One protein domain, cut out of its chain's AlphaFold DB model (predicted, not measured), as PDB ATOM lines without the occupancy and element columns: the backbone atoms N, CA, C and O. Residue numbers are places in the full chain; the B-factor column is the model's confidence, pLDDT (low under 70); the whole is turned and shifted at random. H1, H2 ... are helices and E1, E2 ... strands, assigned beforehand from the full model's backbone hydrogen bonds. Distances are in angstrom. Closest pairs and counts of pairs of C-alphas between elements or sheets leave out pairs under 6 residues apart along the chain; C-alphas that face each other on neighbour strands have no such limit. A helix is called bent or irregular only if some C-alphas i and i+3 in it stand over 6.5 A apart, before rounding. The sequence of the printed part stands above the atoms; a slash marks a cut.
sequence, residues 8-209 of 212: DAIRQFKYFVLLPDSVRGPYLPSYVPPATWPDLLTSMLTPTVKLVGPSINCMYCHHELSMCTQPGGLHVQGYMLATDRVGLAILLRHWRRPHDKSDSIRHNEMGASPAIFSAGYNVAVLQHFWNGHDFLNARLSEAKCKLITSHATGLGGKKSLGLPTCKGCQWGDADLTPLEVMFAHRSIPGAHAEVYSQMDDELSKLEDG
ATOM      1  N   ASP A   8     351.738 171.331 302.983       71.38
ATOM      2  CA  ASP A   8     351.814 170.335 301.914       71.38
ATOM      3  C   ASP A   8     353.205 169.697 301.812       71.38
ATOM      4  O   ASP A   8     353.312 168.500 301.564       71.38
ATOM      5  N   ALA A   9     354.268 170.462 302.084       72.88
ATOM      6  CA  ALA A   9     355.635 169.949 302.123       72.88
ATOM      7  C   ALA A   9     355.861 169.055 303.355       72.88
ATOM      8  O   ALA A   9     356.464 167.997 303.233       72.88
ATOM      9  N   ILE A  10     355.303 169.405 304.523       82.12
ATOM     10  CA  ILE A  10     355.377 168.561 305.735       82.12
ATOM     11  C   ILE A  10     354.788 167.167 305.466       82.12
ATOM     12  O   ILE A  10     355.331 166.153 305.900       82.12
ATOM     13  N   ARG A  11     353.693 167.079 304.703       83.38
ATOM     14  CA  ARG A  11     353.043 165.796 304.387       83.38
ATOM     15  C   ARG A  11     353.878 164.876 303.492       83.38
ATOM     16  O   ARG A  11     353.559 163.691 303.415       83.38
ATOM     17  N   GLN A  12     354.931 165.375 302.847       89.38
ATOM     18  CA  GLN A  12     355.802 164.575 301.979       89.38
ATOM     19  C   GLN A  12     356.903 163.848 302.760       89.38
ATOM     20  O   GLN A  12     357.330 162.771 302.357       89.38
ATOM     21  N   PHE A  13     357.317 164.375 303.915       92.38
ATOM     22  CA  PHE A  13     358.412 163.810 304.707       92.38
ATOM     23  C   PHE A  13     357.888 162.967 305.867       92.38
ATOM     24  O   PHE A  13     356.886 163.311 306.494       92.38
ATOM     25  N   LYS A  14     358.534 161.829 306.144       93.31
ATOM     26  CA  LYS A  14     358.227 160.986 307.313       93.31
ATOM     27  C   LYS A  14     358.895 161.525 308.580       93.31
ATOM     28  O   LYS A  14     358.283 161.520 309.646       93.31
ATOM     29  N   TYR A  15     360.121 162.015 308.420       95.81
ATOM     30  CA  TYR A  15     360.980 162.510 309.482       95.81
ATOM     31  C   TYR A  15     361.471 163.917 309.161       95.81
ATOM     32  O   TYR A  15     361.597 164.289 307.994       95.81
ATOM     33  N   PHE A  16     361.769 164.676 310.209       95.12
ATOM     34  CA  PHE A  16     362.287 166.032 310.139       95.12
ATOM     35  C   PHE A  16     363.532 166.112 310.993       95.12
ATOM     36  O   PHE A  16     363.500 165.747 312.166       95.12
ATOM     37  N   VAL A  17     364.606 166.609 310.400       93.00
ATOM     38  CA  VAL A  17     365.851 166.901 311.096       93.00
ATOM     39  C   VAL A  17     366.017 168.412 311.116       93.00
ATOM     40  O   VAL A  17     365.982 169.066 310.074       93.00
ATOM     41  N   LEU A  18     366.154 168.959 312.314       91.31
ATOM     42  CA  LEU A  18     366.305 170.373 312.588       91.31
ATOM     43  C   LEU A  18     367.741 170.609 313.026       91.31
ATOM     44  O   LEU A  18     368.222 169.998 313.980       91.31
ATOM     45  N   LEU A  19     368.414 171.481 312.287       87.81
ATOM     46  CA  LEU A  19     369.833 171.744 312.432       87.81
ATOM     47  C   LEU A  19     370.048 173.260 312.387       87.81
ATOM     48  O   LEU A  19     369.530 173.903 311.466       87.81
ATOM     49  N   PRO A  20     370.781 173.848 313.344       83.25
ATOM     50  CA  PRO A  20     371.297 175.199 313.197       83.25
ATOM     51  C   PRO A  20     372.175 175.294 311.947       83.25
ATOM     52  O   PRO A  20     372.872 174.346 311.587       83.25
ATOM     53  N   ASP A  21     372.189 176.459 311.309       81.75
ATOM     54  CA  ASP A  21     372.997 176.737 310.114       81.75
ATOM     55  C   ASP A  21     374.515 176.654 310.355       81.75
ATOM     56  O   ASP A  21     375.293 176.475 309.418       81.75
ATOM     57  N   SER A  22     374.938 176.742 311.616       80.06
ATOM     58  CA  SER A  22     376.326 176.593 312.050       80.06
ATOM     59  C   SER A  22     376.778 175.141 312.253       80.06
ATOM     60  O   SER A  22     377.970 174.901 312.446       80.06
ATOM     61  N   VAL A  23     375.865 174.166 312.207       79.06
ATOM     62  CA  VAL A  23     376.151 172.758 312.517       79.06
ATOM     63  C   VAL A  23     376.076 171.919 311.238       79.06
ATOM     64  O   VAL A  23     375.202 172.111 310.401       79.06
ATOM     65  N   ARG A  24     377.003 170.966 311.070       77.69
ATOM     66  CA  ARG A  24     377.054 170.048 309.907       77.69
ATOM     67  C   ARG A  24     376.592 168.615 310.217       77.69
ATOM     68  O   ARG A  24     376.591 167.765 309.332       77.69
ATOM     69  N   GLY A  25     376.193 168.369 311.461       73.94
ATOM     70  CA  GLY A  25     375.891 167.052 312.021       73.94
ATOM     71  C   GLY A  25     377.012 166.552 312.941       73.94
ATOM     72  O   GLY A  25     378.068 167.188 313.028       73.94
ATOM     73  N   PRO A  26     376.793 165.442 313.662       75.19
ATOM     74  CA  PRO A  26     377.799 164.834 314.512       75.19
ATOM     75  C   PRO A  26     378.856 164.137 313.655       75.19
ATOM     76  O   PRO A  26     378.557 163.547 312.613       75.19
ATOM     77  N   TYR A  27     380.095 164.156 314.135       72.81
ATOM     78  CA  TYR A  27     381.125 163.267 313.614       72.81
ATOM     79  C   TYR A  27     380.820 161.840 314.069       72.81
ATOM     80  O   TYR A  27     380.646 161.595 315.262       72.81
ATOM     81  N   LEU A  28     380.751 160.904 313.122       74.31
ATOM     82  CA  LEU A  28     380.604 159.485 313.431       74.31
ATOM     83  C   LEU A  28     381.992 158.855 313.595       74.31
ATOM     84  O   LEU A  28     382.806 158.953 312.673       74.31
ATOM     85  N   PRO A  29     382.290 158.224 314.743       72.94
ATOM     86  CA  PRO A  29     383.539 157.500 314.928       72.94
ATOM     87  C   PRO A  29     383.685 156.348 313.930       72.94
ATOM     88  O   PRO A  29     382.701 155.713 313.559       72.94
ATOM     89  N   SER A  30     384.923 156.016 313.556       74.50
ATOM     90  CA  SER A  30     385.224 154.953 312.581       74.50
ATOM     91  C   SER A  30     384.766 153.552 313.001       74.50
ATOM     92  O   SER A  30     384.652 152.672 312.153       74.50
ATOM     93  N   TYR A  31     384.514 153.333 314.295       76.12
ATOM     94  CA  TYR A  31     384.008 152.070 314.830       76.12
ATOM     95  C   TYR A  31     382.483 151.925 314.727       76.12
ATOM     96  O   TYR A  31     381.958 150.840 314.974       76.12
ATOM     97  N   VAL A  32     381.754 153.001 314.408       74.31
ATOM     98  CA  VAL A  32     380.313 152.918 314.148       74.31
ATOM     99  C   VAL A  32     380.129 152.282 312.766       74.31
ATOM    100  O   VAL A  32     380.800 152.708 311.823       74.31
ATOM    101  N   PRO A  33     379.250 151.270 312.616       79.31
ATOM    102  CA  PRO A  33     378.960 150.684 311.314       79.31
ATOM    103  C   PRO A  33     378.602 151.758 310.278       79.31
ATOM    104  O   PRO A  33     378.027 152.781 310.659       79.31
ATOM    105  N   PRO A  34     378.891 151.539 308.981       79.81
ATOM    106  CA  PRO A  34     378.573 152.507 307.939       79.81
ATOM    107  C   PRO A  34     377.095 152.922 307.986       79.81
ATOM    108  O   PRO A  34     376.206 152.145 307.647       79.81
ATOM    109  N   ALA A  35     376.846 154.149 308.434       83.00
ATOM    110  CA  ALA A  35     375.526 154.746 308.566       83.00
ATOM    111  C   ALA A  35     375.646 156.257 308.378       83.00
ATOM    112  O   ALA A  35     376.694 156.847 308.657       83.00
ATOM    113  N   THR A  36     374.575 156.902 307.925       87.00
ATOM    114  CA  THR A  36     374.515 158.362 307.959       87.00
ATOM    115  C   THR A  36     373.989 158.814 309.323       87.00
ATOM    116  O   THR A  36     373.173 158.137 309.951       87.00
ATOM    117  N   TRP A  37     374.447 159.962 309.823       85.00
ATOM    118  CA  TRP A  37     373.959 160.471 311.108       85.00
ATOM    119  C   TRP A  37     372.435 160.737 311.132       85.00
ATOM    120  O   TRP A  37     371.835 160.510 312.187       85.00
ATOM    121  N   PRO A  38     371.758 161.132 310.027       89.81
ATOM    122  CA  PRO A  38     370.298 161.201 310.007       89.81
ATOM    123  C   PRO A  38     369.637 159.829 310.170       89.81
ATOM    124  O   PRO A  38     368.618 159.734 310.857       89.81
ATOM    125  N   ASP A  39     370.205 158.765 309.590       90.62
ATOM    126  CA  ASP A  39     369.670 157.404 309.742       90.62
ATOM    127  C   ASP A  39     369.732 156.963 311.206       90.62
ATOM    128  O   ASP A  39     368.751 156.446 311.741       90.62
ATOM    129  N   LEU A  40     370.844 157.251 311.893       88.81
ATOM    130  CA  LEU A  40     370.991 156.947 313.319       88.81
ATOM    131  C   LEU A  40     369.907 157.637 314.153       88.81
ATOM    132  O   LEU A  40     369.233 156.983 314.946       88.81
ATOM    133  N   LEU A  41     369.674 158.933 313.933       91.31
ATOM    134  CA  LEU A  41     368.647 159.678 314.664       91.31
ATOM    135  C   LEU A  41     367.231 159.186 314.351       91.31
ATOM    136  O   LEU A  41     366.419 158.982 315.251       91.31
ATOM    137  N   THR A  42     366.917 159.005 313.071       95.00
ATOM    138  CA  THR A  42     365.558 158.652 312.646       95.00
ATOM    139  C   THR A  42     365.198 157.202 312.952       95.00
ATOM    140  O   THR A  42     364.019 156.914 313.156       95.00
ATOM    141  N   SER A  43     366.184 156.307 313.071       93.94
ATOM    142  CA  SER A  43     365.978 154.919 313.504       93.94
ATOM    143  C   SER A  43     365.522 154.791 314.964       93.94
ATOM    144  O   SER A  43     364.823 153.838 315.300       93.94
ATOM    145  N   MET A  44     365.850 155.771 315.817       95.12
ATOM    146  CA  MET A  44     365.406 155.819 317.217       95.12
ATOM    147  C   MET A  44     363.987 156.381 317.386       95.12
ATOM    148  O   MET A  44     363.434 156.320 318.484       95.12
ATOM    149  N   LEU A  45     363.376 156.933 316.330       97.50
ATOM    150  CA  LEU A  45     361.985 157.384 316.380       97.50
ATOM    151  C   LEU A  45     361.044 156.180 316.300       97.50
ATOM    152  O   LEU A  45     361.037 155.427 315.325       97.50
ATOM    153  N   THR A  46     360.189 156.041 317.308       97.12
ATOM    154  CA  THR A  46     359.251 154.919 317.457       97.12
ATOM    155  C   THR A  46     357.823 155.445 317.663       97.12
ATOM    156  O   THR A  46     357.596 156.659 317.706       97.12
ATOM    157  N   PRO A  47     356.798 154.582 317.797       97.50
ATOM    158  CA  PRO A  47     355.471 155.032 318.212       97.50
ATOM    159  C   PRO A  47     355.464 155.788 319.550       97.50
ATOM    160  O   PRO A  47     354.622 156.664 319.722       97.50
ATOM    161  N   THR A  48     356.414 155.507 320.448       97.62
ATOM    162  CA  THR A  48     356.515 156.128 321.778       97.62
ATOM    163  C   THR A  48     357.581 157.220 321.866       97.62
ATOM    164  O   THR A  48     357.424 158.125 322.674       97.62
ATOM    165  N   VAL A  49     358.621 157.199 321.025       98.06
ATOM    166  CA  VAL A  49     359.702 158.204 321.000       98.06
ATOM    167  C   VAL A  49     359.461 159.217 319.881       98.06
ATOM    168  O   VAL A  49     359.453 158.845 318.707       98.06
ATOM    169  N   LYS A  50     359.284 160.501 320.228       98.12
ATOM    170  CA  LYS A  50     358.901 161.570 319.273       98.12
ATOM    171  C   LYS A  50     359.907 162.697 319.113       98.12
ATOM    172  O   LYS A  50     359.719 163.557 318.251       98.12
ATOM    173  N   LEU A  51     360.978 162.684 319.889       97.75
ATOM    174  CA  LEU A  51     362.074 163.626 319.749       97.75
ATOM    175  C   LEU A  51     363.380 162.904 320.035       97.75
ATOM    176  O   LEU A  51     363.507 162.202 321.034       97.75
ATOM    177  N   VAL A  52     364.334 163.076 319.136       96.56
ATOM    178  CA  VAL A  52     365.645 162.457 319.224       96.56
ATOM    179  C   VAL A  52     366.706 163.524 319.055       96.56
ATOM    180  O   VAL A  52     366.546 164.429 318.242       96.56
ATOM    181  N   GLY A  53     367.804 163.410 319.786       92.69
ATOM    182  CA  GLY A  53     368.961 164.261 319.560       92.69
ATOM    183  C   GLY A  53     370.268 163.574 319.924       92.69
ATOM    184  O   GLY A  53     370.332 162.353 320.052       92.69
ATOM    185  N   PRO A  54     371.348 164.340 320.047       86.19
ATOM    186  CA  PRO A  54     372.662 163.785 320.322       86.19
ATOM    187  C   PRO A  54     372.856 163.438 321.801       86.19
ATOM    188  O   PRO A  54     373.406 162.385 322.113       86.19
ATOM    189  N   SER A  55     372.371 164.282 322.704       84.81
ATOM    190  CA  SER A  55     372.684 164.238 324.134       84.81
ATOM    191  C   SER A  55     371.594 164.913 324.955       84.81
ATOM    192  O   SER A  55     370.778 165.684 324.438       84.81
ATOM    193  N   ILE A  56     371.588 164.606 326.250       86.38
ATOM    194  CA  ILE A  56     370.731 165.257 327.237       86.38
ATOM    195  C   ILE A  56     371.551 166.289 327.998       86.38
ATOM    196  O   ILE A  56     372.639 165.984 328.487       86.38
ATOM    197  N   ASN A  57     371.002 167.490 328.143       79.44
ATOM    198  CA  ASN A  57     371.474 168.449 329.125       79.44
ATOM    199  C   ASN A  57     370.628 168.288 330.399       79.44
ATOM    200  O   ASN A  57     369.401 168.363 330.358       79.44
ATOM    201  N   CYS A  58     371.313 168.033 331.514       75.06
ATOM    202  CA  CYS A  58     370.745 167.857 332.852       75.06
ATOM    203  C   CYS A  58     370.764 169.154 333.678       75.06
ATOM    204  O   CYS A  58     370.855 169.077 334.903       75.06
ATOM    205  N   MET A  59     370.759 170.331 333.037       63.47
ATOM    206  CA  MET A  59     370.971 171.624 333.684       63.47
ATOM    207  C   MET A  59     370.134 171.728 334.953       63.47
ATOM    208  O   MET A  59     368.903 171.673 334.921       63.47
ATOM    209  N   TYR A  60     370.845 171.814 336.079       51.41
ATOM    210  CA  TYR A  60     370.258 171.753 337.400       51.41
ATOM    211  C   TYR A  60     369.157 172.794 337.553       51.41
ATOM    212  O   TYR A  60     369.341 173.985 337.287       51.41
ATOM    213  N   CYS A  61     368.054 172.328 338.132       44.59
ATOM    214  CA  CYS A  61     367.269 173.087 339.084       44.59
ATOM    215  C   CYS A  61     368.202 173.626 340.196       44.59
ATOM    216  O   CYS A  61     368.311 173.044 341.274       44.59
ATOM    217  N   HIS A  62     368.927 174.717 339.932       35.03
ATOM    218  CA  HIS A  62     369.653 175.459 340.958       35.03
ATOM    219  C   HIS A  62     368.646 176.203 341.835       35.03
ATOM    220  O   HIS A  62     368.093 177.212 341.408       35.03
ATOM    221  N   HIS A  63     368.439 175.724 343.065       36.72
ATOM    222  CA  HIS A  63     367.503 176.277 344.055       36.72
ATOM    223  C   HIS A  63     367.563 177.813 344.239       36.72
ATOM    224  O   HIS A  63     366.580 178.401 344.683       36.72
ATOM    225  N   GLU A  64     368.674 178.470 343.892       35.91
ATOM    226  CA  GLU A  64     368.869 179.925 344.012       35.91
ATOM    227  C   GLU A  64     368.334 180.741 342.821       35.91
ATOM    228  O   GLU A  64     368.113 181.945 342.939       35.91
ATOM    229  N   LEU A  65     368.084 180.101 341.677       34.25
ATOM    230  CA  LEU A  65     367.430 180.700 340.519       34.25
ATOM    231  C   LEU A  65     366.081 180.004 340.382       34.25
ATOM    232  O   LEU A  65     366.011 178.876 339.906       34.25
ATOM    233  N   SER A  66     365.009 180.658 340.817       29.78
ATOM    234  CA  SER A  66     363.624 180.176 340.952       29.78
ATOM    235  C   SER A  66     362.933 179.655 339.666       29.78
ATOM    236  O   SER A  66     361.719 179.745 339.533       29.78
ATOM    237  N   MET A  67     363.676 179.095 338.711       36.84
ATOM    238  CA  MET A  67     363.216 178.317 337.556       36.84
ATOM    239  C   MET A  67     363.038 176.816 337.876       36.84
ATOM    240  O   MET A  67     362.708 176.033 336.993       36.84
ATOM    241  N   CYS A  68     363.212 176.421 339.142       39.94
ATOM    242  CA  CYS A  68     363.262 175.034 339.623       39.94
ATOM    243  C   CYS A  68     361.912 174.335 339.850       39.94
ATOM    244  O   CYS A  68     361.879 173.255 340.430       39.94
ATOM    245  N   THR A  69     360.788 174.936 339.469       35.03
ATOM    246  CA  THR A  69     359.455 174.401 339.809       35.03
ATOM    247  C   THR A  69     358.787 173.626 338.676       35.03
ATOM    248  O   THR A  69     357.646 173.197 338.819       35.03
ATOM    249  N   GLN A  70     359.483 173.414 337.559       39.09
ATOM    250  CA  GLN A  70     359.015 172.556 336.474       39.09
ATOM    251  C   GLN A  70     359.865 171.276 336.443       39.09
ATOM    252  O   GLN A  70     361.075 171.369 336.648       39.09
ATOM    253  N   PRO A  71     359.296 170.104 336.118       38.50
ATOM    254  CA  PRO A  71     360.029 168.875 335.772       38.50
ATOM    255  C   PRO A  71     360.972 168.994 334.540       38.50
ATOM    256  O   PRO A  71     361.112 168.045 333.778       38.50
ATOM    257  N   GLY A  72     361.588 170.158 334.284       45.12
ATOM    258  CA  GLY A  72     362.041 170.616 332.965       45.12
ATOM    259  C   GLY A  72     363.472 171.157 332.875       45.12
ATOM    260  O   GLY A  72     363.749 171.936 331.970       45.12
ATOM    261  N   GLY A  73     364.380 170.775 333.779       63.12
ATOM    262  CA  GLY A  73     365.823 171.014 333.574       63.12
ATOM    263  C   GLY A  73     366.442 170.050 332.550       63.12
ATOM    264  O   GLY A  73     367.351 170.413 331.803       63.12
ATOM    265  N   LEU A  74     365.890 168.833 332.470       80.31
ATOM    266  CA  LEU A  74     366.304 167.795 331.531       80.31
ATOM    267  C   LEU A  74     365.704 168.057 330.148       80.31
ATOM    268  O   LEU A  74     364.484 168.030 329.977       80.31
ATOM    269  N   HIS A  75     366.560 168.244 329.150       87.31
ATOM    270  CA  HIS A  75     366.124 168.371 327.763       87.31
ATOM    271  C   HIS A  75     367.150 167.806 326.780       87.31
ATOM    272  O   HIS A  75     368.339 167.686 327.076       87.31
ATOM    273  N   VAL A  76     366.672 167.455 325.589       91.00
ATOM    274  CA  VAL A  76     367.524 167.114 324.448       91.00
ATOM    275  C   VAL A  76     368.201 168.393 323.954       91.00
ATOM    276  O   VAL A  76     367.510 169.369 323.668       91.00
ATOM    277  N   GLN A  77     369.532 168.391 323.833       85.62
ATOM    278  CA  GLN A  77     370.277 169.568 323.370       85.62
ATOM    279  C   GLN A  77     369.876 169.962 321.939       85.62
ATOM    280  O   GLN A  77     369.827 169.132 321.029       85.62
ATOM    281  N   GLY A  78     369.609 171.253 321.733       84.00
ATOM    282  CA  GLY A  78     368.958 171.794 320.538       84.00
ATOM    283  C   GLY A  78     369.862 171.978 319.321       84.00
ATOM    284  O   GLY A  78     369.379 172.394 318.267       84.00
ATOM    285  N   TYR A  79     371.159 171.661 319.420       84.81
ATOM    286  CA  TYR A  79     372.079 171.795 318.285       84.81
ATOM    287  C   TYR A  79     371.802 170.788 317.161       84.81
ATOM    288  O   TYR A  79     372.318 170.949 316.058       84.81
ATOM    289  N   MET A  80     370.998 169.756 317.424       88.31
ATOM    290  CA  MET A  80     370.475 168.851 316.412       88.31
ATOM    291  C   MET A  80     369.280 168.077 316.967       88.31
ATOM    292  O   MET A  80     369.409 167.379 317.968       88.31
ATOM    293  N   LEU A  81     368.136 168.142 316.289       93.19
ATOM    294  CA  LEU A  81     366.925 167.428 316.697       93.19
ATOM    295  C   LEU A  81     366.343 166.650 315.519       93.19
ATOM    296  O   LEU A  81     366.248 167.175 314.415       93.19
ATOM    297  N   ALA A  82     365.899 165.423 315.754       96.19
ATOM    298  CA  ALA A  82     365.108 164.643 314.817       96.19
ATOM    299  C   ALA A  82     363.732 164.332 315.409       96.19
ATOM    300  O   ALA A  82     363.589 164.046 316.597       96.19
ATOM    301  N   THR A  83     362.701 164.390 314.577       97.56
ATOM    302  CA  THR A  83     361.318 164.133 314.981       97.56
ATOM    303  C   THR A  83     360.508 163.553 313.823       97.56
ATOM    304  O   THR A  83     360.932 163.594 312.666       97.56
ATOM    305  N   ASP A  84     359.341 162.987 314.116       97.00
ATOM    306  CA  ASP A  84     358.360 162.585 313.109       97.00
ATOM    307  C   ASP A  84     357.261 163.655 312.964       97.00
ATOM    308  O   ASP A  84     357.336 164.747 313.529       97.00
ATOM    309  N   ARG A  85     356.213 163.369 312.189       95.25
ATOM    310  CA  ARG A  85     355.089 164.308 312.009       95.25
ATOM    311  C   ARG A  85     354.349 164.625 313.309       95.25
ATOM    312  O   ARG A  85     353.840 165.736 313.448       95.25
ATOM    313  N   VAL A  86     354.247 163.658 314.220       96.69
ATOM    314  CA  VAL A  86     353.529 163.822 315.490       96.69
ATOM    315  C   VAL A  86     354.347 164.713 316.413       96.69
ATOM    316  O   VAL A  86     353.826 165.714 316.904       96.69
ATOM    317  N   GLY A  87     355.633 164.407 316.583       97.12
ATOM    318  CA  GLY A  87     356.537 165.231 317.375       97.12
ATOM    319  C   GLY A  87     356.680 166.639 316.798       97.12
ATOM    320  O   GLY A  87     356.512 167.607 317.534       97.12
ATOM    321  N   LEU A  88     356.828 166.791 315.476       95.81
ATOM    322  CA  LEU A  88     356.849 168.112 314.839       95.81
ATOM    323  C   LEU A  88     355.569 168.912 315.121       95.81
ATOM    324  O   LEU A  88     355.642 170.107 315.387       95.81
ATOM    325  N   ALA A  89     354.394 168.279 315.077       95.00
ATOM    326  CA  ALA A  89     353.134 168.958 315.371       95.00
ATOM    327  C   ALA A  89     353.047 169.427 316.834       95.00
ATOM    328  O   ALA A  89     352.503 170.502 317.091       95.00
ATOM    329  N   ILE A  90     353.593 168.654 317.777       96.50
ATOM    330  CA  ILE A  90     353.706 169.047 319.191       96.50
ATOM    331  C   ILE A  90     354.641 170.254 319.318       96.50
ATOM    332  O   ILE A  90     354.254 171.276 319.887       96.50
ATOM    333  N   LEU A  91     355.830 170.174 318.715       94.38
ATOM    334  CA  LEU A  91     356.834 171.236 318.763       94.38
ATOM    335  C   LEU A  91     356.330 172.529 318.127       94.38
ATOM    336  O   LEU A  91     356.465 173.581 318.727       94.38
ATOM    337  N   LEU A  92     355.675 172.482 316.965       92.31
ATOM    338  CA  LEU A  92     355.137 173.680 316.306       92.31
ATOM    339  C   LEU A  92     354.002 174.357 317.089       92.31
ATOM    340  O   LEU A  92     353.785 175.554 316.913       92.31
ATOM    341  N   ARG A  93     353.260 173.614 317.921       93.38
ATOM    342  CA  ARG A  93     352.245 174.184 318.825       93.38
ATOM    343  C   ARG A  93     352.869 174.808 320.069       93.38
ATOM    344  O   ARG A  93     352.316 175.763 320.601       93.38
ATOM    345  N   HIS A  94     353.979 174.241 320.536       91.06
ATOM    346  CA  HIS A  94     354.697 174.718 321.711       91.06
ATOM    347  C   HIS A  94     355.604 175.912 321.393       91.06
ATOM    348  O   HIS A  94     355.626 176.901 322.125       91.06
ATOM    349  N   TRP A  95     356.344 175.828 320.289       91.00
ATOM    350  CA  TRP A  95     357.319 176.824 319.891       91.00
ATOM    351  C   TRP A  95     356.675 178.147 319.570       91.00
ATOM    352  O   TRP A  95     355.714 178.261 318.805       91.00
ATOM    353  N   ARG A  96     357.302 179.177 320.115       87.44
ATOM    354  CA  ARG A  96     356.911 180.553 319.890       87.44
ATOM    355  C   ARG A  96     358.001 181.277 319.139       87.44
ATOM    356  O   ARG A  96     359.173 180.897 319.143       87.44
ATOM    357  N   ARG A  97     357.599 182.367 318.496       89.19
ATOM    358  CA  ARG A  97     358.555 183.307 317.929       89.19
ATOM    359  C   ARG A  97     359.362 183.912 319.084       89.19
ATOM    360  O   ARG A  97     358.749 184.580 319.913       89.19
ATOM    361  N   PRO A  98     360.685 183.702 319.132       87.38
ATOM    362  CA  PRO A  98     361.476 184.206 320.238       87.38
ATOM    363  C   PRO A  98     361.696 185.716 320.117       87.38
ATOM    364  O   PRO A  98     361.812 186.246 319.004       87.38
ATOM    365  N   HIS A  99     361.762 186.402 321.257       89.12
ATOM    366  CA  HIS A  99     362.145 187.818 321.327       89.12
ATOM    367  C   HIS A  99     363.653 188.017 321.143       89.12
ATOM    368  O   HIS A  99     364.082 188.953 320.469       89.12
ATOM    369  N   ASP A 100     364.443 187.107 321.707       84.81
ATOM    370  CA  ASP A 100     365.898 187.092 321.653       84.81
ATOM    371  C   ASP A 100     366.433 185.648 321.739       84.81
ATOM    372  O   ASP A 100     365.675 184.673 321.776       84.81
ATOM    373  N   LYS A 101     367.761 185.495 321.751       78.69
ATOM    374  CA  LYS A 101     368.418 184.183 321.846       78.69
ATOM    375  C   LYS A 101     368.059 183.441 323.141       78.69
ATOM    376  O   LYS A 101     367.809 182.243 323.092       78.69
ATOM    377  N   SER A 102     368.033 184.137 324.278       77.94
ATOM    378  CA  SER A 102     367.742 183.545 325.592       77.94
ATOM    379  C   SER A 102     366.302 183.039 325.657       77.94
ATOM    380  O   SER A 102     366.042 181.930 326.120       77.94
ATOM    381  N   ASP A 103     365.371 183.815 325.104       77.62
ATOM    382  CA  ASP A 103     363.970 183.440 324.977       77.62
ATOM    383  C   ASP A 103     363.790 182.199 324.093       77.62
ATOM    384  O   ASP A 103     363.023 181.300 324.448       77.62
ATOM    385  N   SER A 104     364.542 182.114 322.988       83.25
ATOM    386  CA  SER A 104     364.567 180.932 322.119       83.25
ATOM    387  C   SER A 104     365.091 179.701 322.848       83.25
ATOM    388  O   SER A 104     364.478 178.643 322.761       83.25
ATOM    389  N   ILE A 105     366.197 179.821 323.581       80.69
ATOM    390  CA  ILE A 105     366.754 178.694 324.341       80.69
ATOM    391  C   ILE A 105     365.736 178.232 325.385       80.69
ATOM    392  O   ILE A 105     365.392 177.058 325.453       80.69
ATOM    393  N   ARG A 106     365.171 179.165 326.155       79.25
ATOM    394  CA  ARG A 106     364.276 178.822 327.261       79.25
ATOM    395  C   ARG A 106     362.983 178.157 326.827       79.25
ATOM    396  O   ARG A 106     362.562 177.195 327.458       79.25
ATOM    397  N   HIS A 107     362.347 178.671 325.782       81.69
ATOM    398  CA  HIS A 107     361.011 178.214 325.404       81.69
ATOM    399  C   HIS A 107     361.023 177.249 324.229       81.69
ATOM    400  O   HIS A 107     360.101 176.454 324.112       81.69
ATOM    401  N   ASN A 108     362.042 177.292 323.368       87.69
ATOM    402  CA  ASN A 108     362.088 176.403 322.215       87.69
ATOM    403  C   ASN A 108     363.023 175.216 322.440       87.69
ATOM    404  O   ASN A 108     362.603 174.089 322.201       87.69
ATOM    405  N   GLU A 109     364.242 175.429 322.927       85.94
ATOM    406  CA  GLU A 109     365.184 174.330 323.184       85.94
ATOM    407  C   GLU A 109     364.836 173.585 324.478       85.94
ATOM    408  O   GLU A 109     364.397 172.436 324.427       85.94
ATOM    409  N   MET A 110     364.916 174.260 325.626       84.56
ATOM    410  CA  MET A 110     364.615 173.651 326.927       84.56
ATOM    411  C   MET A 110     363.138 173.255 327.057       84.56
ATOM    412  O   MET A 110     362.811 172.295 327.746       84.56
ATOM    413  N   GLY A 111     362.238 173.964 326.367       86.94
ATOM    414  CA  GLY A 111     360.801 173.673 326.358       86.94
ATOM    415  C   GLY A 111     360.387 172.486 325.476       86.94
ATOM    416  O   GLY A 111     359.331 171.893 325.705       86.94
ATOM    417  N   ALA A 112     361.216 172.079 324.504       91.25
ATOM    418  CA  ALA A 112     360.860 171.021 323.557       91.25
ATOM    419  C   ALA A 112     360.616 169.670 324.240       91.25
ATOM    420  O   ALA A 112     359.582 169.043 324.007       91.25
ATOM    421  N   SER A 113     361.540 169.214 325.090       92.81
ATOM    422  CA  SER A 113     361.403 167.920 325.770       92.81
ATOM    423  C   SER A 113     360.206 167.886 326.733       92.81
ATOM    424  O   SER A 113     359.382 166.983 326.582       92.81
ATOM    425  N   PRO A 114     359.994 168.882 327.621       89.44
ATOM    426  CA  PRO A 114     358.775 168.977 328.425       89.44
ATOM    427  C   PRO A 114     357.480 168.953 327.610       89.44
ATOM    428  O   PRO A 114     356.506 168.329 328.034       89.44
ATOM    429  N   ALA A 115     357.447 169.587 326.433       92.94
ATOM    430  CA  ALA A 115     356.275 169.550 325.560       92.94
ATOM    431  C   ALA A 115     355.991 168.138 325.018       92.94
ATOM    432  O   ALA A 115     354.833 167.726 324.948       92.94
ATOM    433  N   ILE A 116     357.038 167.385 324.675       96.06
ATOM    434  CA  ILE A 116     356.934 165.987 324.236       96.06
ATOM    435  C   ILE A 116     356.458 165.089 325.387       96.06
ATOM    436  O   ILE A 116     355.507 164.327 325.198       96.06
ATOM    437  N   PHE A 117     357.027 165.247 326.588       93.75
ATOM    438  CA  PHE A 117     356.606 164.512 327.787       93.75
ATOM    439  C   PHE A 117     355.148 164.794 328.153       93.75
ATOM    440  O   PHE A 117     354.375 163.872 328.398       93.75
ATOM    441  N   SER A 118     354.742 166.066 328.113       93.06
ATOM    442  CA  SER A 118     353.364 166.491 328.404       93.06
ATOM    443  C   SER A 118     352.346 165.910 327.420       93.06
ATOM    444  O   SER A 118     351.175 165.762 327.753       93.06
ATOM    445  N   ALA A 119     352.785 165.567 326.205       96.06
ATOM    446  CA  ALA A 119     351.969 164.891 325.204       96.06
ATOM    447  C   ALA A 119     351.949 163.354 325.360       96.06
ATOM    448  O   ALA A 119     351.350 162.675 324.527       96.06
ATOM    449  N   GLY A 120     352.582 162.807 326.406       95.25
ATOM    450  CA  GLY A 120     352.634 161.371 326.696       95.25
ATOM    451  C   GLY A 120     353.677 160.599 325.885       95.25
ATOM    452  O   GLY A 120     353.590 159.377 325.792       95.25
ATOM    453  N   TYR A 121     354.642 161.293 325.278       97.81
ATOM    454  CA  TYR A 121     355.690 160.685 324.464       97.81
ATOM    455  C   TYR A 121     357.062 160.814 325.117       97.81
ATOM    456  O   TYR A 121     357.315 161.704 325.923       97.81
ATOM    457  N   ASN A 122     357.967 159.933 324.715       96.62
ATOM    458  CA  ASN A 122     359.333 159.862 325.196       96.62
ATOM    459  C   ASN A 122     360.319 160.556 324.240       96.62
ATOM    460  O   ASN A 122     359.981 160.903 323.097       96.62
ATOM    461  N   VAL A 123     361.559 160.705 324.701       96.50
ATOM    462  CA  VAL A 123     362.702 161.156 323.899       96.50
ATOM    463  C   VAL A 123     363.796 160.088 323.866       96.50
ATOM    464  O   VAL A 123     363.785 159.167 324.675       96.50
ATOM    465  N   ALA A 124     364.734 160.192 322.931       95.62
ATOM    466  CA  ALA A 124     365.937 159.358 322.913       95.62
ATOM    467  C   ALA A 124     367.156 160.173 322.477       95.62
ATOM    468  O   ALA A 124     367.020 161.219 321.840       95.62
ATOM    469  N   VAL A 125     368.359 159.708 322.811       91.75
ATOM    470  CA  VAL A 125     369.596 160.388 322.418       91.75
ATOM    471  C   VAL A 125     370.684 159.413 321.982       91.75
ATOM    472  O   VAL A 125     370.688 158.261 322.401       91.75
ATOM    473  N   LEU A 126     371.627 159.886 321.160       86.62
ATOM    474  CA  LEU A 126     372.798 159.105 320.729       86.62
ATOM    475  C   LEU A 126     373.776 158.805 321.877       86.62
ATOM    476  O   LEU A 126     374.533 157.838 321.813       86.62
ATOM    477  N   GLN A 127     373.793 159.641 322.914       81.94
ATOM    478  CA  GLN A 127     374.651 159.477 324.081       81.94
ATOM    479  C   GLN A 127     374.368 158.145 324.800       81.94
ATOM    480  O   GLN A 127     373.305 157.958 325.389       81.94
ATOM    481  N   HIS A 128     375.361 157.247 324.803       79.00
ATOM    482  CA  HIS A 128     375.221 155.862 325.274       79.00
ATOM    483  C   HIS A 128     374.710 155.722 326.715       79.00
ATOM    484  O   HIS A 128     373.932 154.815 326.989       79.00
ATOM    485  N   PHE A 129     375.082 156.644 327.609       80.56
ATOM    486  CA  PHE A 129     374.628 156.677 329.008       80.56
ATOM    487  C   PHE A 129     373.091 156.639 329.161       80.56
ATOM    488  O   PHE A 129     372.545 156.129 330.142       80.56
ATOM    489  N   TRP A 130     372.369 157.168 328.169       85.69
ATOM    490  CA  TRP A 130     370.908 157.235 328.152       85.69
ATOM    491  C   TRP A 130     370.252 156.149 327.294       85.69
ATOM    492  O   TRP A 130     369.044 156.197 327.063       85.69
ATOM    493  N   ASN A 131     371.018 155.179 326.792       86.44
ATOM    494  CA  ASN A 131     370.489 154.138 325.921       86.44
ATOM    495  C   ASN A 131     369.377 153.339 326.624       86.44
ATOM    496  O   ASN A 131     369.573 152.841 327.727       86.44
ATOM    497  N   GLY A 132     368.210 153.225 325.985       87.44
ATOM    498  CA  GLY A 132     367.045 152.517 326.534       87.44
ATOM    499  C   GLY A 132     366.355 153.198 327.724       87.44
ATOM    500  O   GLY A 132     365.409 152.633 328.267       87.44
ATOM    501  N   HIS A 133     366.792 154.394 328.128       90.06
ATOM    502  CA  HIS A 133     366.233 155.099 329.279       90.06
ATOM    503  C   HIS A 133     364.808 155.602 329.015       90.06
ATOM    504  O   HIS A 133     364.536 156.220 327.986       90.06
ATOM    505  N   ASP A 134     363.912 155.395 329.981       92.75
ATOM    506  CA  ASP A 134     362.573 155.977 329.959       92.75
ATOM    507  C   ASP A 134     362.572 157.364 330.618       92.75
ATOM    508  O   ASP A 134     362.545 157.486 331.845       92.75
ATOM    509  N   PHE A 135     362.544 158.428 329.809       90.56
ATOM    510  CA  PHE A 135     362.537 159.793 330.338       90.56
ATOM    511  C   PHE A 135     361.220 160.197 331.008       90.56
ATOM    512  O   PHE A 135     361.212 161.175 331.757       90.56
ATOM    513  N   LEU A 136     360.132 159.440 330.817       89.19
ATOM    514  CA  LEU A 136     358.884 159.650 331.557       89.19
ATOM    515  C   LEU A 136     359.003 159.187 333.017       89.19
ATOM    516  O   LEU A 136     358.250 159.654 333.876       89.19
ATOM    517  N   ASN A 137     359.986 158.339 333.340       88.94
ATOM    518  CA  ASN A 137     360.336 158.013 334.717       88.94
ATOM    519  C   ASN A 137     361.160 159.152 335.340       88.94
ATOM    520  O   ASN A 137     362.389 159.101 335.410       88.94
ATOM    521  N   ALA A 138     360.468 160.191 335.815       82.94
ATOM    522  CA  ALA A 138     361.093 161.390 336.373       82.94
ATOM    523  C   ALA A 138     362.087 161.087 337.510       82.94
ATOM    524  O   ALA A 138     363.152 161.697 337.564       82.94
ATOM    525  N   ARG A 139     361.786 160.108 338.377       81.62
ATOM    526  CA  ARG A 139     362.659 159.731 339.502       81.62
ATOM    527  C   ARG A 139     363.976 159.124 339.018       81.62
ATOM    528  O   ARG A 139     365.036 159.503 339.513       81.62
ATOM    529  N   LEU A 140     363.919 158.196 338.062       83.44
ATOM    530  CA  LEU A 140     365.124 157.584 337.500       83.44
ATOM    531  C   LEU A 140     365.920 158.595 336.665       83.44
ATOM    532  O   LEU A 140     367.141 158.650 336.780       83.44
ATOM    533  N   SER A 141     365.236 159.430 335.878       84.56
ATOM    534  CA  SER A 141     365.848 160.534 335.131       84.56
ATOM    535  C   SER A 141     366.613 161.488 336.048       84.56
ATOM    536  O   SER A 141     367.761 161.828 335.766       84.56
ATOM    537  N   GLU A 142     366.015 161.886 337.173       79.56
ATOM    538  CA  GLU A 142     366.656 162.757 338.157       79.56
ATOM    539  C   GLU A 142     367.887 162.091 338.787       79.56
ATOM    540  O   GLU A 142     368.942 162.718 338.892       79.56
ATOM    541  N   ALA A 143     367.783 160.813 339.162       78.38
ATOM    542  CA  ALA A 143     368.901 160.062 339.725       78.38
ATOM    543  C   ALA A 143     370.068 159.931 338.732       78.38
ATOM    544  O   ALA A 143     371.209 160.231 339.085       78.38
ATOM    545  N   LYS A 144     369.790 159.573 337.469       80.00
ATOM    546  CA  LYS A 144     370.808 159.497 336.407       80.00
ATOM    547  C   LYS A 144     371.412 160.865 336.084       80.00
ATOM    548  O   LYS A 144     372.617 160.955 335.863       80.00
ATOM    549  N   CYS A 145     370.627 161.944 336.122       76.56
ATOM    550  CA  CYS A 145     371.158 163.300 335.966       76.56
ATOM    551  C   CYS A 145     372.079 163.713 337.125       76.56
ATOM    552  O   CYS A 145     373.117 164.330 336.890       76.56
ATOM    553  N   LYS A 146     371.748 163.355 338.373       73.62
ATOM    554  CA  LYS A 146     372.639 163.568 339.527       73.62
ATOM    555  C   LYS A 146     373.944 162.786 339.376       73.62
ATOM    556  O   LYS A 146     375.004 163.347 339.628       73.62
ATOM    557  N   LEU A 147     373.864 161.543 338.898       72.56
ATOM    558  CA  LEU A 147     375.020 160.682 338.646       72.56
ATOM    559  C   LEU A 147     375.957 161.267 337.576       72.56
ATOM    560  O   LEU A 147     377.127 161.522 337.841       72.56
ATOM    561  N   ILE A 148     375.456 161.553 336.371       71.31
ATOM    562  CA  ILE A 148     376.317 162.047 335.282       71.31
ATOM    563  C   ILE A 148     376.977 163.390 335.633       71.31
ATOM    564  O   ILE A 148     378.128 163.641 335.279       71.31
ATOM    565  N   THR A 149     376.274 164.252 336.372       66.19
ATOM    566  CA  THR A 149     376.802 165.562 336.765       66.19
ATOM    567  C   THR A 149     377.775 165.488 337.944       66.19
ATOM    568  O   THR A 149     378.761 166.225 337.939       66.19
ATOM    569  N   SER A 150     377.576 164.594 338.923       61.69
ATOM    570  CA  SER A 150     378.536 164.397 340.020       61.69
ATOM    571  C   SER A 150     379.877 163.882 339.489       61.69
ATOM    572  O   SER A 150     380.927 164.439 339.821       61.69
ATOM    573  N   HIS A 151     379.855 162.918 338.568       58.19
ATOM    574  CA  HIS A 151     381.067 162.423 337.921       58.19
ATOM    575  C   HIS A 151     381.722 163.494 337.038       58.19
ATOM    576  O   HIS A 151     382.937 163.662 337.109       58.19
ATOM    577  N   ALA A 152     380.954 164.307 336.302       54.03
ATOM    578  CA  ALA A 152     381.504 165.430 335.536       54.03
ATOM    579  C   ALA A 152     382.226 166.470 336.421       54.03
ATOM    580  O   ALA A 152     383.269 167.002 336.038       54.03
ATOM    581  N   THR A 153     381.736 166.729 337.641       47.38
ATOM    582  CA  THR A 153     382.450 167.603 338.592       47.38
ATOM    583  C   THR A 153     383.755 166.982 339.104       47.38
ATOM    584  O   THR A 153     384.754 167.696 339.229       47.38
ATOM    585  N   GLY A 154     383.782 165.661 339.322       39.03
ATOM    586  CA  GLY A 154     384.974 164.894 339.709       39.03
ATOM    587  C   GLY A 154     386.012 164.750 338.590       39.03
ATOM    588  O   GLY A 154     387.210 164.700 338.861       39.03
ATOM    589  N   LEU A 155     385.574 164.807 337.329       44.69
ATOM    590  CA  LEU A 155     386.423 164.866 336.138       44.69
ATOM    591  C   LEU A 155     387.069 166.240 335.929       44.69
ATOM    592  O   LEU A 155     387.605 166.490 334.860       44.69
ATOM    593  N   GLY A 156     387.065 167.129 336.928       43.50
ATOM    594  CA  GLY A 156     387.786 168.398 336.885       43.50
ATOM    595  C   GLY A 156     387.005 169.526 336.223       43.50
ATOM    596  O   GLY A 156     387.585 170.252 335.415       43.50
ATOM    597  N   GLY A 157     385.746 169.730 336.639       40.84
ATOM    598  CA  GLY A 157     384.800 170.777 336.201       40.84
ATOM    599  C   GLY A 157     385.234 172.250 336.354       40.84
ATOM    600  O   GLY A 157     384.400 173.128 336.541       40.84
ATOM    601  N   LYS A 158     386.535 172.545 336.279       38.53
ATOM    602  CA  LYS A 158     387.119 173.864 335.994       38.53
ATOM    603  C   LYS A 158     388.350 173.823 335.065       38.53
ATOM    604  O   LYS A 158     388.827 174.895 334.698       38.53
ATOM    605  N   LYS A 159     388.931 172.653 334.741       36.66
ATOM    606  CA  LYS A 159     390.276 172.559 334.120       36.66
ATOM    607  C   LYS A 159     390.562 171.351 333.207       36.66
ATOM    608  O   LYS A 159     391.634 171.343 332.609       36.66
ATOM    609  N   SER A 160     389.709 170.336 333.090       37.88
ATOM    610  CA  SER A 160     390.177 169.015 332.623       37.88
ATOM    611  C   SER A 160     390.418 168.816 331.130       37.88
ATOM    612  O   SER A 160     391.099 167.859 330.778       37.88
ATOM    613  N   LEU A 161     389.986 169.721 330.252       38.34
ATOM    614  CA  LEU A 161     390.295 169.605 328.817       38.34
ATOM    615  C   LEU A 161     391.060 170.789 328.226       38.34
ATOM    616  O   LEU A 161     391.284 170.833 327.020       38.34
ATOM    617  N   GLY A 162     391.455 171.775 329.041       32.59
ATOM    618  CA  GLY A 162     392.044 173.017 328.519       32.59
ATOM    619  C   GLY A 162     391.119 173.775 327.553       32.59
ATOM    620  O   GLY A 162     391.550 174.737 326.919       32.59
ATOM    621  N   LEU A 163     389.851 173.362 327.444       34.81
ATOM    622  CA  LEU A 163     388.824 174.091 326.723       34.81
ATOM    623  C   LEU A 163     388.555 175.379 327.505       34.81
ATOM    624  O   LEU A 163     388.396 175.323 328.729       34.81
ATOM    625  N   PRO A 164     388.577 176.548 326.845       29.36
ATOM    626  CA  PRO A 164     388.456 177.819 327.530       29.36
ATOM    627  C   PRO A 164     387.102 177.876 328.233       29.36
ATOM    628  O   PRO A 164     386.065 178.031 327.592       29.36
ATOM    629  N   THR A 165     387.121 177.784 329.562       36.62
ATOM    630  CA  THR A 165     385.998 178.201 330.396       36.62
ATOM    631  C   THR A 165     385.800 179.683 330.111       36.62
ATOM    632  O   THR A 165     386.640 180.528 330.440       36.62
ATOM    633  N   CYS A 166     384.751 180.019 329.361       34.56
ATOM    634  CA  CYS A 166     384.534 181.397 328.964       34.56
ATOM    635  C   CYS A 166     384.128 182.201 330.201       34.56
ATOM    636  O   CYS A 166     383.017 182.107 330.720       34.56
ATOM    637  N   LYS A 167     385.080 182.986 330.708       29.52
ATOM    638  CA  LYS A 167     384.904 183.861 331.866       29.52
ATOM    639  C   LYS A 167     383.785 184.864 331.551       29.52
ATOM    640  O   LYS A 167     383.984 185.775 330.755       29.52
ATOM    641  N   GLY A 168     382.606 184.664 332.145       35.09
ATOM    642  CA  GLY A 168     381.402 185.473 331.899       35.09
ATOM    643  C   GLY A 168     380.287 184.777 331.108       35.09
ATOM    644  O   GLY A 168     379.233 185.375 330.899       35.09
ATOM    645  N   CYS A 169     380.465 183.521 330.699       33.62
ATOM    646  CA  CYS A 169     379.373 182.726 330.156       33.62
ATOM    647  C   CYS A 169     378.416 182.300 331.268       33.62
ATOM    648  O   CYS A 169     378.731 181.445 332.084       33.62
ATOM    649  N   GLN A 170     377.214 182.873 331.267       38.09
ATOM    650  CA  GLN A 170     376.094 182.375 332.076       38.09
ATOM    651  C   GLN A 170     375.540 181.031 331.553       38.09
ATOM    652  O   GLN A 170     374.708 180.422 332.214       38.09
ATOM    653  N   TRP A 171     376.000 180.581 330.379       37.66
ATOM    654  CA  TRP A 171     375.610 179.352 329.686       37.66
ATOM    655  C   TRP A 171     376.852 178.795 328.977       37.66
ATOM    656  O   TRP A 171     377.398 179.478 328.107       37.66
ATOM    657  N   GLY A 172     377.351 177.626 329.384       36.47
ATOM    658  CA  GLY A 172     378.535 177.019 328.758       36.47
ATOM    659  C   GLY A 172     379.165 175.867 329.541       36.47
ATOM    660  O   GLY A 172     379.479 174.843 328.946       36.47
ATOM    661  N   ASP A 173     379.277 175.970 330.868       38.72
ATOM    662  CA  ASP A 173     379.942 174.917 331.658       38.72
ATOM    663  C   ASP A 173     379.102 173.626 331.733       38.72
ATOM    664  O   ASP A 173     379.644 172.526 331.713       38.72
ATOM    665  N   ALA A 174     377.768 173.742 331.735       42.16
ATOM    666  CA  ALA A 174     376.861 172.591 331.720       42.16
ATOM    667  C   ALA A 174     376.714 171.943 330.327       42.16
ATOM    668  O   ALA A 174     376.397 170.760 330.247       42.16
ATOM    669  N   ASP A 175     376.974 172.684 329.243       42.47
ATOM    670  CA  ASP A 175     376.828 172.201 327.860       42.47
ATOM    671  C   ASP A 175     378.039 171.406 327.354       42.47
ATOM    672  O   ASP A 175     377.902 170.635 326.402       42.47
ATOM    673  N   LEU A 176     379.212 171.567 327.982       45.44
ATOM    674  CA  LEU A 176     380.432 170.826 327.636       45.44
ATOM    675  C   LEU A 176     380.438 169.409 328.230       45.44
ATOM    676  O   LEU A 176     380.923 168.478 327.590       45.44
ATOM    677  N   THR A 177     379.807 169.216 329.392       48.72
ATOM    678  CA  THR A 177     379.788 167.920 330.093       48.72
ATOM    679  C   THR A 177     379.168 166.754 329.298       48.72
ATOM    680  O   THR A 177     379.726 165.659 329.340       48.72
ATOM    681  N   PRO A 178     378.089 166.910 328.498       46.06
ATOM    682  CA  PRO A 178     377.521 165.789 327.747       46.06
ATOM    683  C   PRO A 178     378.369 165.416 326.529       46.06
ATOM    684  O   PRO A 178     378.436 164.242 326.179       46.06
ATOM    685  N   LEU A 179     379.041 166.390 325.905       48.00
ATOM    686  CA  LEU A 179     379.920 166.178 324.751       48.00
ATOM    687  C   LEU A 179     381.201 165.440 325.172       48.00
ATOM    688  O   LEU A 179     381.640 164.521 324.485       48.00
ATOM    689  N   GLU A 180     381.734 165.768 326.350       48.81
ATOM    690  CA  GLU A 180     382.826 165.036 326.998       48.81
ATOM    691  C   GLU A 180     382.407 163.594 327.332       48.81
ATOM    692  O   GLU A 180     383.114 162.646 326.985       48.81
ATOM    693  N   VAL A 181     381.206 163.394 327.888       46.81
ATOM    694  CA  VAL A 181     380.676 162.053 328.206       46.81
ATOM    695  C   VAL A 181     380.330 161.237 326.947       46.81
ATOM    696  O   VAL A 181     380.511 160.018 326.952       46.81
ATOM    697  N   MET A 182     379.887 161.870 325.849       47.28
ATOM    698  CA  MET A 182     379.612 161.192 324.567       47.28
ATOM    699  C   MET A 182     380.846 160.465 324.022       47.28
ATOM    700  O   MET A 182     380.708 159.376 323.465       47.28
ATOM    701  N   PHE A 183     382.045 161.023 324.207       47.69
ATOM    702  CA  PHE A 183     383.290 160.377 323.783       47.69
ATOM    703  C   PHE A 183     383.909 159.488 324.860       47.69
ATOM    704  O   PHE A 183     384.605 158.517 324.539       47.69
ATOM    705  N   ALA A 184     383.653 159.780 326.131       44.16
ATOM    706  CA  ALA A 184     384.384 159.136 327.202       44.16
ATOM    707  C   ALA A 184     383.857 157.752 327.603       44.16
ATOM    708  O   ALA A 184     384.629 156.938 328.100       44.16
ATOM    709  N   HIS A 185     382.601 157.425 327.286       42.84
ATOM    710  CA  HIS A 185     382.008 156.152 327.704       42.84
ATOM    711  C   HIS A 185     382.621 154.904 327.034       42.84
ATOM    712  O   HIS A 185     382.393 153.799 327.517       42.84
ATOM    713  N   ARG A 186     383.393 155.039 325.938       41.66
ATOM    714  CA  ARG A 186     384.087 153.896 325.291       41.66
ATOM    715  C   ARG A 186     385.420 154.199 324.586       41.66
ATOM    716  O   ARG A 186     386.029 153.261 324.082       41.66
ATOM    717  N   SER A 187     385.887 155.453 324.513       39.62
ATOM    718  CA  SER A 187     386.924 155.812 323.515       39.62
ATOM    719  C   SER A 187     388.225 156.405 324.057       39.62
ATOM    720  O   SER A 187     389.114 156.672 323.252       39.62
ATOM    721  N   ILE A 188     388.385 156.611 325.370       42.47
ATOM    722  CA  ILE A 188     389.638 157.163 325.918       42.47
ATOM    723  C   ILE A 188     390.273 156.161 326.889       42.47
ATOM    724  O   ILE A 188     389.987 156.191 328.089       42.47
ATOM    725  N   PRO A 189     391.143 155.262 326.395       39.31
ATOM    726  CA  PRO A 189     391.982 154.445 327.256       39.31
ATOM    727  C   PRO A 189     392.819 155.335 328.186       39.31
ATOM    728  O   PRO A 189     393.556 156.207 327.730       39.31
ATOM    729  N   GLY A 190     392.719 155.098 329.495       49.34
ATOM    730  CA  GLY A 190     393.747 155.480 330.469       49.34
ATOM    731  C   GLY A 190     393.487 156.704 331.353       49.34
ATOM    732  O   GLY A 190     394.020 156.728 332.454       49.34
ATOM    733  N   ALA A 191     392.670 157.688 330.958       45.22
ATOM    734  CA  ALA A 191     392.554 158.914 331.766       45.22
ATOM    735  C   ALA A 191     391.501 158.844 332.889       45.22
ATOM    736  O   ALA A 191     391.695 159.462 333.929       45.22
ATOM    737  N   HIS A 192     390.409 158.088 332.718       51.81
ATOM    738  CA  HIS A 192     389.278 158.100 333.666       51.81
ATOM    739  C   HIS A 192     388.490 156.776 333.721       51.81
ATOM    740  O   HIS A 192     387.327 156.757 334.116       51.81
ATOM    741  N   ALA A 193     389.108 155.657 333.326       59.12
ATOM    742  CA  ALA A 193     388.442 154.351 333.237       59.12
ATOM    743  C   ALA A 193     387.792 153.902 334.562       59.12
ATOM    744  O   ALA A 193     386.698 153.347 334.547       59.12
ATOM    745  N   GLU A 194     388.420 154.198 335.702       61.28
ATOM    746  CA  GLU A 194     387.876 153.890 337.032       61.28
ATOM    747  C   GLU A 194     386.605 154.692 337.346       61.28
ATOM    748  O   GLU A 194     385.645 154.139 337.873       61.28
ATOM    749  N   VAL A 195     386.566 155.973 336.962       60.44
ATOM    750  CA  VAL A 195     385.394 156.847 337.146       60.44
ATOM    751  C   VAL A 195     384.214 156.335 336.318       60.44
ATOM    752  O   VAL A 195     383.084 156.340 336.799       60.44
ATOM    753  N   TYR A 196     384.474 155.850 335.099       62.34
ATOM    754  CA  TYR A 196     383.443 155.247 334.248       62.34
ATOM    755  C   TYR A 196     382.966 153.893 334.776       62.34
ATOM    756  O   TYR A 196     381.764 153.674 334.831       62.34
ATOM    757  N   SER A 197     383.872 153.029 335.249       67.12
ATOM    758  CA  SER A 197     383.490 151.750 335.867       67.12
ATOM    759  C   SER A 197     382.615 151.950 337.110       67.12
ATOM    760  O   SER A 197     381.649 151.222 337.302       67.12
ATOM    761  N   GLN A 198     382.925 152.948 337.943       68.75
ATOM    762  CA  GLN A 198     382.101 153.297 339.104       68.75
ATOM    763  C   GLN A 198     380.720 153.808 338.682       68.75
ATOM    764  O   GLN A 198     379.711 153.406 339.259       68.75
ATOM    765  N   MET A 199     380.670 154.659 337.654       69.31
ATOM    766  CA  MET A 199     379.412 155.167 337.115       69.31
ATOM    767  C   MET A 199     378.545 154.037 336.537       69.31
ATOM    768  O   MET A 199     377.338 154.041 336.760       69.31
ATOM    769  N   ASP A 200     379.142 153.050 335.861       69.44
ATOM    770  CA  ASP A 200     378.443 151.871 335.328       69.44
ATOM    771  C   ASP A 200     377.860 150.987 336.445       69.44
ATOM    772  O   ASP A 200     376.716 150.526 336.355       69.44
ATOM    773  N   ASP A 201     378.606 150.794 337.536       75.06
ATOM    774  CA  ASP A 201     378.138 150.056 338.714       75.06
ATOM    775  C   ASP A 201     376.981 150.778 339.423       75.06
ATOM    776  O   ASP A 201     376.011 150.150 339.862       75.06
ATOM    777  N   GLU A 202     377.072 152.102 339.570       77.12
ATOM    778  CA  GLU A 202     376.006 152.924 340.151       77.12
ATOM    779  C   GLU A 202     374.768 152.963 339.256       77.12
ATOM    780  O   GLU A 202     373.646 152.821 339.751       77.12
ATOM    781  N   LEU A 203     374.967 153.064 337.941       73.50
ATOM    782  CA  LEU A 203     373.899 153.004 336.955       73.50
ATOM    783  C   LEU A 203     373.149 151.670 337.030       73.50
ATOM    784  O   LEU A 203     371.922 151.662 337.123       73.50
ATOM    785  N   SER A 204     373.883 150.559 337.101       77.75
ATOM    786  CA  SER A 204     373.300 149.218 337.226       77.75
ATOM    787  C   SER A 204     372.447 149.086 338.497       77.75
ATOM    788  O   SER A 204     371.350 148.533 338.469       77.75
ATOM    789  N   LYS A 205     372.891 149.659 339.627       79.62
ATOM    790  CA  LYS A 205     372.118 149.664 340.887       79.62
ATOM    791  C   LYS A 205     370.841 150.505 340.801       79.62
ATOM    792  O   LYS A 205     369.852 150.167 341.459       79.62
ATOM    793  N   LEU A 206     370.871 151.611 340.053       75.69
ATOM    794  CA  LEU A 206     369.705 152.465 339.816       75.69
ATOM    795  C   LEU A 206     368.666 151.756 338.943       75.69
ATOM    796  O   LEU A 206     367.482 151.780 339.273       75.69
ATOM    797  N   GLU A 207     369.109 151.104 337.869       74.50
ATOM    798  CA  GLU A 207     368.240 150.395 336.922       74.50
ATOM    799  C   GLU A 207     367.619 149.128 337.543       74.50
ATOM    800  O   GLU A 207     366.437 148.861 337.330       74.50
ATOM    801  N   ASP A 208     368.346 148.430 338.424       78.81
ATOM    802  CA  ASP A 208     367.847 147.274 339.190       78.81
ATOM    803  C   ASP A 208     366.884 147.644 340.342       78.81
ATOM    804  O   ASP A 208     366.392 146.764 341.056       78.81
ATOM    805  N   GLY A 209     366.652 148.936 340.602       63.25
ATOM    806  CA  GLY A 209     365.843 149.401 341.737       63.25
ATOM    807  C   GLY A 209     366.459 149.091 343.111       63.25
ATOM    808  O   GLY A 209     365.754 149.075 344.120       63.25
TER     809      GLY A 209
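AT A GLANCE: This is residues 8 to 209 of the 212 residues of the protein "Hypothetical protein" of Haptolina ericina (UniProt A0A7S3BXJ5). A small four-stranded sheet lies between H1 on one face and H2 and H3 on the other, and E2 of that sheet runs on at a sharp turn into a short hairpin, E3 and E4, near the middle of the domain. E4 packs on H3, while E3 lies near H4 and H5 in a second group of helices away from the sheet, where H4 and H6 lie side by side and H5 stands crosswise to H4. The printed part has 202 residues, with six named helices and six named strands in the order E1, H1, E2, E3, E4, E5, H2, H3, E6, H4, H5, H6. The class is mixed, helices and strands; the larger sheet, E1, E5, E2, E6, is mixed and E3 with E4 is antiparallel. The whole is compact, with a radius of gyration of the C-alphas of 17.1 A, and rounded, spanning 53 by 44 by 38 A.

HOW THE PARTS SIT: E1, residues 15 to 18, is an edge strand and the antiparallel neighbour of E5, residues 81 to 84; N 16 and O 83 are 2.8 A apart, within hydrogen-bond range. E5 is antiparallel to E2, residues 49 to 53, with N 52 and O 82 at 2.8 A. E2 is parallel to the other edge strand, E6, residues 122 to 125, with N 50 and O 122 at 3.0 A. H1, residues 37 to 43, is on this sheet over E5, at a height of 7.9 A. E1, H1 and E2 form a split strand-helix-strand unit, two strands running the same way with E5 between them; its crossover is left-handed. E2 runs on into E3, residues 56 to 58, at 84 degrees. E3 and E4, residues 74 to 76, form a hairpin, with N 57 and O 75 at 2.9 A. H2, residues 85 to 94, and H3, residues 101 to 118, are on the same face of the sheet, opposite to H1, in three layers, helices on both faces of a sheet. H2 stands up from the sheet, its line rising 50 degrees. H2 and H3 touch at a steep tilt of 52 degrees, with residues 108 to 116 of H3 alone; the closest C-alphas, of Leu 91 and Ala 112, are 6.3 A apart. The closest C-alphas of E4 and H3, of His 75 and Ser 113, are 5.1 A apart. H4, residues 138 to 154, touches H6, residues 193 to 207, at a shallow tilt of 13 degrees, opposite ways; their closest C-alphas, of His 151 and Val 195, are 7.1 A apart. H5, residues 173 to 184, is close to but not clearly touching H4, about perpendicular at 88 degrees; the C-alphas of Ala 152 and Thr 177 come closest, at 6.2 A. Every O i to N i+4 pair is within hydrogen-bond range in H1, H2, H4 and H6, against 10 of 14 in H3 and 4 of 8 in H5.

IN THESE COORDINATES: E1 begins at C-alpha 15, (360.980, 162.510, 309.482). E2 is 11.2 A long from first to last C-alpha, H2 14.2 A and H3 24.1 A. H3 has a kink of 31 degrees near residue 112 and is irregular, but only just: C-alphas 110 and 113 are 6.7 A apart. H4, 24.4 A long, begins at C-alpha 138, (361.093, 161.390, 336.373). H5 is 17.0 A long and H6 20.9 A, ending at C-alpha 207, (368.240, 150.395, 336.922).

THE WHOLE: The two C-alphas farthest apart, of Asp 8 and Glu 194, are 53.0 A apart. The printed part has no cut. The long links are E1 to H1, E3 to E4, E6 to H4 and H4 to H5. The mean pLDDT of the printed part is 72.7, with residues 59 to 73, 149 to 200 and 209 under 70.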